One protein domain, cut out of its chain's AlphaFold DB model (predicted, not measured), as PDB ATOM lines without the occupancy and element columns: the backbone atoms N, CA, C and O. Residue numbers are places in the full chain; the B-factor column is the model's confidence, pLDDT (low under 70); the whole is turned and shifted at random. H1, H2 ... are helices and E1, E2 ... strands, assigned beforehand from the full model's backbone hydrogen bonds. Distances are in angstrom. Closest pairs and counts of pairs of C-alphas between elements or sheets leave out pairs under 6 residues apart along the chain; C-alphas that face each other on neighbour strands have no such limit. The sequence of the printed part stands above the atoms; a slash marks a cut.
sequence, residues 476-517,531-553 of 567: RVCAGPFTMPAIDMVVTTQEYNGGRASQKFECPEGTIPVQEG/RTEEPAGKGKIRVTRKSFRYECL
ATOM      1  N   ARG A 476     117.640 -82.416  30.456       74.31
ATOM      2  CA  ARG A 476     118.915 -82.320  29.729       74.31
ATOM      3  C   ARG A 476     118.908 -81.113  28.796       74.31
ATOM      4  O   ARG A 476     117.851 -80.774  28.260       74.31
ATOM      5  N   VAL A 477     120.077 -80.534  28.533       76.62
ATOM      6  CA  VAL A 477     120.253 -79.593  27.416       76.62
ATOM      7  C   VAL A 477     119.970 -80.329  26.104       76.62
ATOM      8  O   VAL A 477     120.411 -81.463  25.910       76.62
ATOM      9  N   CYS A 478     119.172 -79.719  25.230       77.19
ATOM     10  CA  CYS A 478     118.782 -80.299  23.943       77.19
ATOM     11  C   CYS A 478     118.858 -79.335  22.753       77.19
ATOM     12  O   CYS A 478     118.782 -79.796  21.617       77.19
ATOM     13  N   ALA A 479     119.037 -78.034  22.994       80.00
ATOM     14  CA  ALA A 479     119.416 -77.060  21.974       80.00
ATOM     15  C   ALA A 479     120.203 -75.900  22.611       80.00
ATOM     16  O   ALA A 479     120.120 -75.678  23.822       80.00
ATOM     17  N   GLY A 480     120.946 -75.161  21.787       83.69
ATOM     18  CA  GLY A 480     121.880 -74.119  22.217       83.69
ATOM     19  C   GLY A 480     123.310 -74.646  22.412       83.69
ATOM     20  O   GLY A 480     123.601 -75.772  22.000       83.69
ATOM     21  N   PRO A 481     124.210 -73.849  23.016       80.12
ATOM     22  CA  PRO A 481     123.975 -72.505  23.548       80.12
ATOM     23  C   PRO A 481     123.739 -71.449  22.453       80.12
ATOM     24  O   PRO A 481     124.566 -71.244  21.565       80.12
ATOM     25  N   PHE A 482     122.618 -70.740  22.562       82.62
ATOM     26  CA  PHE A 482     122.245 -69.587  21.743       82.62
ATOM     27  C   PHE A 482     122.665 -68.281  22.426       82.62
ATOM     28  O   PHE A 482     122.785 -68.224  23.649       82.62
ATOM     29  N   THR A 483     122.825 -67.200  21.661       85.25
ATOM     30  CA  THR A 483     123.130 -65.867  22.211       85.25
ATOM     31  C   THR A 483     121.920 -64.953  22.072       85.25
ATOM     32  O   THR A 483     121.560 -64.549  20.971       85.25
ATOM     33  N   MET A 484     121.318 -64.572  23.197       83.00
ATOM     34  CA  MET A 484     120.308 -63.520  23.235       83.00
ATOM     35  C   MET A 484     121.013 -62.154  23.131       83.00
ATOM     36  O   MET A 484     121.824 -61.834  24.010       83.00
ATOM     37  N   PRO A 485     120.730 -61.320  22.111       80.44
ATOM     38  CA  PRO A 485     121.365 -60.014  21.979       80.44
ATOM     39  C   PRO A 485     120.993 -59.072  23.131       80.44
ATOM     40  O   PRO A 485     119.989 -59.254  23.840       80.44
ATOM     41  N   ALA A 486     121.831 -58.053  23.322       82.44
ATOM     42  CA  ALA A 486     121.522 -56.931  24.195       82.44
ATOM     43  C   ALA A 486     120.387 -56.095  23.586       82.44
ATOM     44  O   ALA A 486     120.267 -56.008  22.364       82.44
ATOM     45  N   ILE A 487     119.578 -55.467  24.436       82.62
ATOM     46  CA  ILE A 487     118.584 -54.477  24.016       82.62
ATOM     47  C   ILE A 487     118.764 -53.190  24.818       82.62
ATOM     48  O   ILE A 487     119.032 -53.228  26.018       82.62
ATOM     49  N   ASP A 488     118.601 -52.064  24.137       86.19
ATOM     50  CA  ASP A 488     118.427 -50.734  24.709       86.19
ATOM     51  C   ASP A 488     117.450 -49.998  23.793       86.19
ATOM     52  O   ASP A 488     117.759 -49.717  22.634       86.19
ATOM     53  N   MET A 489     116.220 -49.798  24.262       81.56
ATOM     54  CA  MET A 489     115.159 -49.205  23.453       81.56
ATOM     55  C   MET A 489     114.162 -48.433  24.310       81.56
ATOM     56  O   MET A 489     113.875 -48.809  25.443       81.56
ATOM     57  N   VAL A 490     113.584 -47.377  23.740       85.69
ATOM     58  CA  VAL A 490     112.496 -46.613  24.362       85.69
ATOM     59  C   VAL A 490     111.186 -46.956  23.662       85.69
ATOM     60  O   VAL A 490     111.056 -46.760  22.455       85.69
ATOM     61  N   VAL A 491     110.213 -47.451  24.424       83.56
ATOM     62  CA  VAL A 491     108.884 -47.866  23.948       83.56
ATOM     63  C   VAL A 491     107.788 -47.090  24.671       83.56
ATOM     64  O   VAL A 491     107.955 -46.682  25.820       83.56
ATOM     65  N   THR A 492     106.648 -46.867  24.018       84.50
ATOM     66  CA  THR A 492     105.433 -46.417  24.716       84.50
ATOM     67  C   THR A 492     104.847 -47.553  25.557       84.50
ATOM     68  O   THR A 492     105.055 -48.730  25.253       84.50
ATOM     69  N   THR A 493     104.052 -47.226  26.580       75.69
ATOM     70  CA  THR A 493     103.350 -48.236  27.399       75.69
ATOM     71  C   THR A 493     102.484 -49.183  26.553       75.69
ATOM     72  O   THR A 493     102.411 -50.376  26.838       75.69
ATOM     73  N   GLN A 494     101.872 -48.686  25.472       77.94
ATOM     74  CA  GLN A 494     101.052 -49.499  24.568       77.94
ATOM     75  C   GLN A 494     101.891 -50.511  23.767       77.94
ATOM     76  O   GLN A 494     101.496 -51.665  23.632       77.94
ATOM     77  N   GLU A 495     103.068 -50.116  23.279       75.25
ATOM     78  CA  GLU A 495     103.985 -51.014  22.561       75.25
ATOM     79  C   GLU A 495     104.663 -52.026  23.490       75.25
ATOM     80  O   GLU A 495     104.866 -53.181  23.111       75.25
ATOM     81  N   TYR A 496     104.997 -51.605  24.710       75.50
ATOM     82  CA  TYR A 496     105.513 -52.478  25.761       75.50
ATOM     83  C   TYR A 496     104.496 -53.585  26.089       75.50
ATOM     84  O   TYR A 496     104.837 -54.768  26.010       75.50
ATOM     85  N   ASN A 497     103.235 -53.213  26.349       73.00
ATOM     86  CA  ASN A 497     102.139 -54.154  26.607       73.00
ATOM     87  C   ASN A 497     101.812 -55.021  25.378       73.00
ATOM     88  O   ASN A 497     101.465 -56.187  25.524       73.00
ATOM     89  N   GLY A 498     101.993 -54.487  24.165       72.75
ATOM     90  CA  GLY A 498     101.918 -55.232  22.902       72.75
ATOM     91  C   GLY A 498     103.098 -56.181  22.640       72.75
ATOM     92  O   GLY A 498     103.233 -56.693  21.532       72.75
ATOM     93  N   GLY A 499     103.983 -56.401  23.618       72.31
ATOM     94  CA  GLY A 499     105.076 -57.365  23.516       72.31
ATOM     95  C   GLY A 499     106.262 -56.908  22.664       72.31
ATOM     96  O   GLY A 499     107.122 -57.732  22.350       72.31
ATOM     97  N   ARG A 500     106.386 -55.615  22.320       75.44
ATOM     98  CA  ARG A 500     107.515 -55.092  21.518       75.44
ATOM     99  C   ARG A 500     108.882 -55.286  22.199       75.44
ATOM    100  O   ARG A 500     109.892 -55.360  21.509       75.44
ATOM    101  N   ALA A 501     108.896 -55.416  23.527       66.88
ATOM    102  CA  ALA A 501     110.070 -55.730  24.351       66.88
ATOM    103  C   ALA A 501     110.043 -57.167  24.937       66.88
ATOM    104  O   ALA A 501     110.689 -57.442  25.955       66.88
ATOM    105  N   SER A 502     109.253 -58.076  24.349       65.75
ATOM    106  CA  SER A 502     109.190 -59.491  24.751       65.75
ATOM    107  C   SER A 502     110.426 -60.278  24.298       65.75
ATOM    108  O   SER A 502     111.099 -59.923  23.331       65.75
ATOM    109  N   GLN A 503     110.743 -61.351  25.024       71.31
ATOM    110  CA  GLN A 503     111.904 -62.196  24.748       71.31
ATOM    111  C   GLN A 503     111.481 -63.332  23.808       71.31
ATOM    112  O   GLN A 503     110.678 -64.179  24.192       71.31
ATOM    113  N   LYS A 504     112.005 -63.344  22.577       74.75
ATOM    114  CA  LYS A 504     111.807 -64.446  21.626       74.75
ATOM    115  C   LYS A 504     112.996 -65.395  21.700       74.75
ATOM    116  O   LYS A 504     114.112 -64.994  21.387       74.75
ATOM    117  N   PHE A 505     112.744 -66.628  22.119       78.94
ATOM    118  CA  PHE A 505     113.745 -67.688  22.190       78.94
ATOM    119  C   PHE A 505     113.672 -68.577  20.950       78.94
ATOM    120  O   PHE A 505     112.586 -68.849  20.448       78.94
ATOM    121  N   GLU A 506     114.822 -69.072  20.501       84.06
ATOM    122  CA  GLU A 506     114.967 -70.024  19.386       84.06
ATOM    123  C   GLU A 506     114.809 -71.484  19.857       84.06
ATOM    124  O   GLU A 506     115.187 -72.433  19.172       84.06
ATOM    125  N   CYS A 507     114.259 -71.675  21.059       79.06
ATOM    126  CA  CYS A 507     114.060 -72.986  21.654       79.06
ATOM    127  C   CYS A 507     112.947 -73.777  20.944       79.06
ATOM    128  O   CYS A 507     111.892 -73.207  20.654       79.06
ATOM    129  N   PRO A 508     113.128 -75.095  20.717       79.94
ATOM    130  CA  PRO A 508     112.072 -75.957  20.196       79.94
ATOM    131  C   PRO A 508     110.807 -75.931  21.066       79.94
ATOM    132  O   PRO A 508     110.876 -75.774  22.288       79.94
ATOM    133  N   GLU A 509     109.649 -76.130  20.440       73.12
ATOM    134  CA  GLU A 509     108.356 -76.140  21.127       73.12
ATOM    135  C   GLU A 509     108.318 -77.198  22.250       73.12
ATOM    136  O   GLU A 509     108.789 -78.327  22.087       73.12
ATOM    137  N   GLY A 510     107.795 -76.820  23.421       68.19
ATOM    138  CA  GLY A 510     107.782 -77.677  24.614       68.19
ATOM    139  C   GLY A 510     109.120 -77.791  25.364       68.19
ATOM    140  O   GLY A 510     109.255 -78.670  26.217       68.19
ATOM    141  N   THR A 511     110.104 -76.929  25.079       78.81
ATOM    142  CA  THR A 511     111.389 -76.859  25.807       78.81
ATOM    143  C   THR A 511     111.533 -75.550  26.592       78.81
ATOM    144  O   THR A 511     110.868 -74.560  26.291       78.81
ATOM    145  N   ILE A 512     112.373 -75.546  27.633       76.50
ATOM    146  CA  ILE A 512     112.507 -74.413  28.567       76.50
ATOM    147  C   ILE A 512     113.835 -73.677  28.311       76.50
ATOM    148  O   ILE A 512     114.882 -74.305  28.480       76.50
ATOM    149  N   PRO A 513     113.839 -72.380  27.940       77.50
ATOM    150  CA  PRO A 513     115.061 -71.580  27.857       77.50
ATOM    151  C   PRO A 513     115.626 -71.293  29.253       77.50
ATOM    152  O   PRO A 513     114.912 -70.827  30.140       77.50
ATOM    153  N   VAL A 514     116.923 -71.531  29.441       76.19
ATOM    154  CA  VAL A 514     117.659 -71.306  30.694       76.19
ATOM    155  C   VAL A 514     118.984 -70.623  30.392       76.19
ATOM    156  O   VAL A 514     119.549 -70.841  29.324       76.19
ATOM    157  N   GLN A 515     119.520 -69.806  31.299       79.19
ATOM    158  CA  GLN A 515     120.865 -69.259  31.099       79.19
ATOM    159  C   GLN A 515     121.903 -70.398  31.055       79.19
ATOM    160  O   GLN A 515     121.801 -71.360  31.817       79.19
ATOM    161  N   GLU A 516     122.884 -70.293  30.155       74.06
ATOM    162  CA  GLU A 516     123.928 -71.308  29.968       74.06
ATOM    163  C   GLU A 516     124.625 -71.634  31.301       74.06
ATOM    164  O   GLU A 516     125.052 -70.732  32.026       74.06
ATOM    165  N   GLY A 517     124.693 -72.923  31.645       64.19
ATOM    166  CA  GLY A 517     125.283 -73.402  32.903       64.19
ATOM    167  C   GLY A 517     124.425 -73.234  34.170       64.19
ATOM    168  O   GLY A 517     124.810 -73.740  35.223       64.19
ATOM    169  N   ARG A 531     115.545 -57.655  32.780       74.12
ATOM    170  CA  ARG A 531     115.646 -56.370  32.084       74.12
ATOM    171  C   ARG A 531     115.433 -55.241  33.088       74.12
ATOM    172  O   ARG A 531     114.621 -55.375  34.001       74.12
ATOM    173  N   THR A 532     116.157 -54.148  32.911       78.25
ATOM    174  CA  THR A 532     115.973 -52.898  33.647       78.25
ATOM    175  C   THR A 532     114.983 -52.009  32.901       78.25
ATOM    176  O   THR A 532     114.985 -51.960  31.669       78.25
ATOM    177  N   GLU A 533     114.104 -51.348  33.650       83.88
ATOM    178  CA  GLU A 533     113.005 -50.541  33.122       83.88
ATOM    179  C   GLU A 533     113.014 -49.172  33.804       83.88
ATOM    180  O   GLU A 533     112.877 -49.078  35.022       83.88
ATOM    181  N   GLU A 534     113.206 -48.112  33.022       81.19
ATOM    182  CA  GLU A 534     113.398 -46.746  33.520       81.19
ATOM    183  C   GLU A 534     112.389 -45.781  32.866       81.19
ATOM    184  O   GLU A 534     112.137 -45.882  31.658       81.19
ATOM    185  N   PRO A 535     111.809 -44.814  33.603       78.31
ATOM    186  CA  PRO A 535     110.934 -43.804  33.010       78.31
ATOM    187  C   PRO A 535     111.683 -42.924  31.997       78.31
ATOM    188  O   PRO A 535     112.611 -42.204  32.348       78.31
ATOM    189  N   ALA A 536     111.236 -42.917  30.738       79.56
ATOM    190  CA  ALA A 536     111.830 -42.116  29.657       79.56
ATOM    191  C   ALA A 536     111.057 -40.809  29.364       79.56
ATOM    192  O   ALA A 536     111.289 -40.144  28.353       79.56
ATOM    193  N   GLY A 537     110.109 -40.446  30.238       66.94
ATOM    194  CA  GLY A 537     109.226 -39.287  30.089       66.94
ATOM    195  C   GLY A 537     108.084 -39.488  29.079       66.94
ATOM    196  O   GLY A 537     108.097 -40.399  28.254       66.94
ATOM    197  N   LYS A 538     107.058 -38.626  29.151       73.56
ATOM    198  CA  LYS A 538     105.898 -38.590  28.226       73.56
ATOM    199  C   LYS A 538     105.232 -39.961  27.960       73.56
ATOM    200  O   LYS A 538     104.906 -40.275  26.819       73.56
ATOM    201  N   GLY A 539     105.041 -40.782  28.999       73.69
ATOM    202  CA  GLY A 539     104.391 -42.099  28.873       73.69
ATOM    203  C   GLY A 539     105.229 -43.156  28.138       73.69
ATOM    204  O   GLY A 539     104.675 -44.055  27.501       73.69
ATOM    205  N   LYS A 540     106.561 -43.029  28.183       76.88
ATOM    206  CA  LYS A 540     107.512 -43.981  27.602       76.88
ATOM    207  C   LYS A 540     108.409 -44.605  28.666       76.88
ATOM    208  O   LYS A 540     108.742 -43.969  29.665       76.88
ATOM    209  N   ILE A 541     108.828 -45.836  28.400       83.62
ATOM    210  CA  ILE A 541     109.695 -46.657  29.245       83.62
ATOM    211  C   ILE A 541     110.943 -46.994  28.426       83.62
ATOM    212  O   ILE A 541     110.831 -47.445  27.281       83.62
ATOM    213  N   ARG A 542     112.131 -46.769  28.989       85.88
ATOM    214  CA  ARG A 542     113.384 -47.307  28.460       85.88
ATOM    215  C   ARG A 542     113.567 -48.712  29.013       85.88
ATOM    216  O   ARG A 542     113.501 -48.905  30.222       85.88
ATOM    217  N   VAL A 543     113.794 -49.676  28.131       82.19
ATOM    218  CA  VAL A 543     114.030 -51.077  28.478       82.19
ATOM    219  C   VAL A 543     115.448 -51.442  28.063       82.19
ATOM    220  O   VAL A 543     115.787 -51.373  26.880       82.19
ATOM    221  N   THR A 544     116.262 -51.842  29.034       81.69
ATOM    222  CA  THR A 544     117.671 -52.208  28.848       81.69
ATOM    223  C   THR A 544     117.940 -53.628  29.344       81.69
ATOM    224  O   THR A 544     117.405 -54.068  30.359       81.69
ATOM    225  N   ARG A 545     118.762 -54.392  28.618       83.12
ATOM    226  CA  ARG A 545     119.224 -55.729  29.031       83.12
ATOM    227  C   ARG A 545     120.534 -56.069  28.329       83.12
ATOM    228  O   ARG A 545     120.648 -55.899  27.116       83.12
ATOM    229  N   LYS A 546     121.510 -56.602  29.069       80.62
ATOM    230  CA  LYS A 546     122.773 -57.106  28.501       80.62
ATOM    231  C   LYS A 546     122.539 -58.376  27.674       80.62
ATOM    232  O   LYS A 546     121.562 -59.095  27.899       80.62
ATOM    233  N   SER A 547     123.425 -58.655  26.720       82.94
ATOM    234  CA  SER A 547     123.442 -59.944  26.025       82.94
ATOM    235  C   SER A 547     123.770 -61.069  27.007       82.94
ATOM    236  O   SER A 547     124.515 -60.869  27.968       82.94
ATOM    237  N   PHE A 548     123.207 -62.250  26.775       80.88
ATOM    238  CA  PHE A 548     123.497 -63.447  27.562       80.88
ATOM    239  C   PHE A 548     123.359 -64.699  26.700       80.88
ATOM    240  O   PHE A 548     122.666 -64.688  25.680       80.88
ATOM    241  N   ARG A 549     124.018 -65.783  27.110       80.12
ATOM    242  CA  ARG A 549     123.907 -67.087  26.450       80.12
ATOM    243  C   ARG A 549     122.875 -67.950  27.162       80.12
ATOM    244  O   ARG A 549     122.771 -67.903  28.389       80.12
ATOM    245  N   TYR A 550     122.090 -68.693  26.393       83.25
ATOM    246  CA  TYR A 550     121.025 -69.545  26.906       83.25
ATOM    247  C   TYR A 550     120.996 -70.899  26.202       83.25
ATOM    248  O   TYR A 550     121.336 -71.029  25.028       83.25
ATOM    249  N   GLU A 551     120.562 -71.906  26.938       84.44
ATOM    250  CA  GLU A 551     120.378 -73.282  26.503       84.44
ATOM    251  C   GLU A 551     118.889 -73.629  26.606       84.44
ATOM    252  O   GLU A 551     118.148 -73.011  27.368       84.44
ATOM    253  N   CYS A 552     118.433 -74.625  25.853       83.81
ATOM    254  CA  CYS A 552     117.058 -75.113  25.924       83.81
ATOM    255  C   CYS A 552     117.046 -76.487  26.589       83.81
ATOM    256  O   CYS A 552     117.746 -77.405  26.147       83.81
ATOM    257  N   LEU A 553     116.244 -76.636  27.642       79.62
ATOM    258  CA  LEU A 553     116.109 -77.880  28.386       79.62
ATOM    259  C   LEU A 553     114.902 -78.696  27.925       79.62
ATOM    260  O   LEU A 553     113.777 -78.201  27.852       79.62
TER     261      LEU A 553
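AT A GLANCE: This is residues 476 to 517 and 531 to 553 of the 567 residues of the protein "Ankyrin repeat domain-containing protein" of Ketobacter sp (UniProt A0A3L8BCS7). Picture a long two-stranded ribbon, E1 running on into E2 beside E5 running on into E6, widened to a small three-stranded sheet by E3 at one end and E4 at the other. The short helix H1 follows E2, and the long link after it goes back along the ribbon to E3. The printed part has 65 residues, one named helix and six named strands, in the order E1 E2 H1 E3 E4 E5 E6; it is mostly strand. Both sheets, E1 E6 E3 and E2 E5 E4, are antiparallel. The whole is loose, with a radius of gyration of the C-alphas of 14.1 A, and spans 45 by 21 by 12 A.

HOW THE PARTS SIT: Look first at E6, residues 548 to 553, the inner strand between E1, residues 476 to 484, and E3, residues 512 to 515. N 482 and O 550 are within hydrogen-bond range at 2.8 A, as are N 514 and O 551 at 2.8 A. E1 bends by 62 degrees at residue 479. It runs on into E2, residues 487 to 492, at 74 degrees. There E5, residues 540 to 545, is antiparallel to E2, with N 543 and O 489 at 2.8 A. E4, residues 532 to 535, forms a hairpin with E5, with N 534 and O 542 at 2.9 A. H1, residues 493 to 497, is on this sheet at a height of 7.7 A; its closest C-alphas to E5 are Thr 493 and Lys 540, 6.0 A apart. In H1 every O i to N i+4 pair is within hydrogen-bond range.

IN THESE COORDINATES: Find C-alpha 476 at (118.915, -82.320, 29.729), where E1 begins; it measures 19.9 A. E5 measures 16.7 A, E6 16.2 A and E2 15.4 A. E6 ends at C-alpha 553, (116.109, -77.880, 28.386).

THE WHOLE: The C-alphas of Arg 476 and Lys 538 are farthest apart, 45.7 A. Residues 518 to 530 are not printed; C-alphas 517 and 531 stand 19.6 A apart across this cut. The link from H1 to E3 is long. Residues 501 to 502, 510, 517 and 537 have pLDDT under 70.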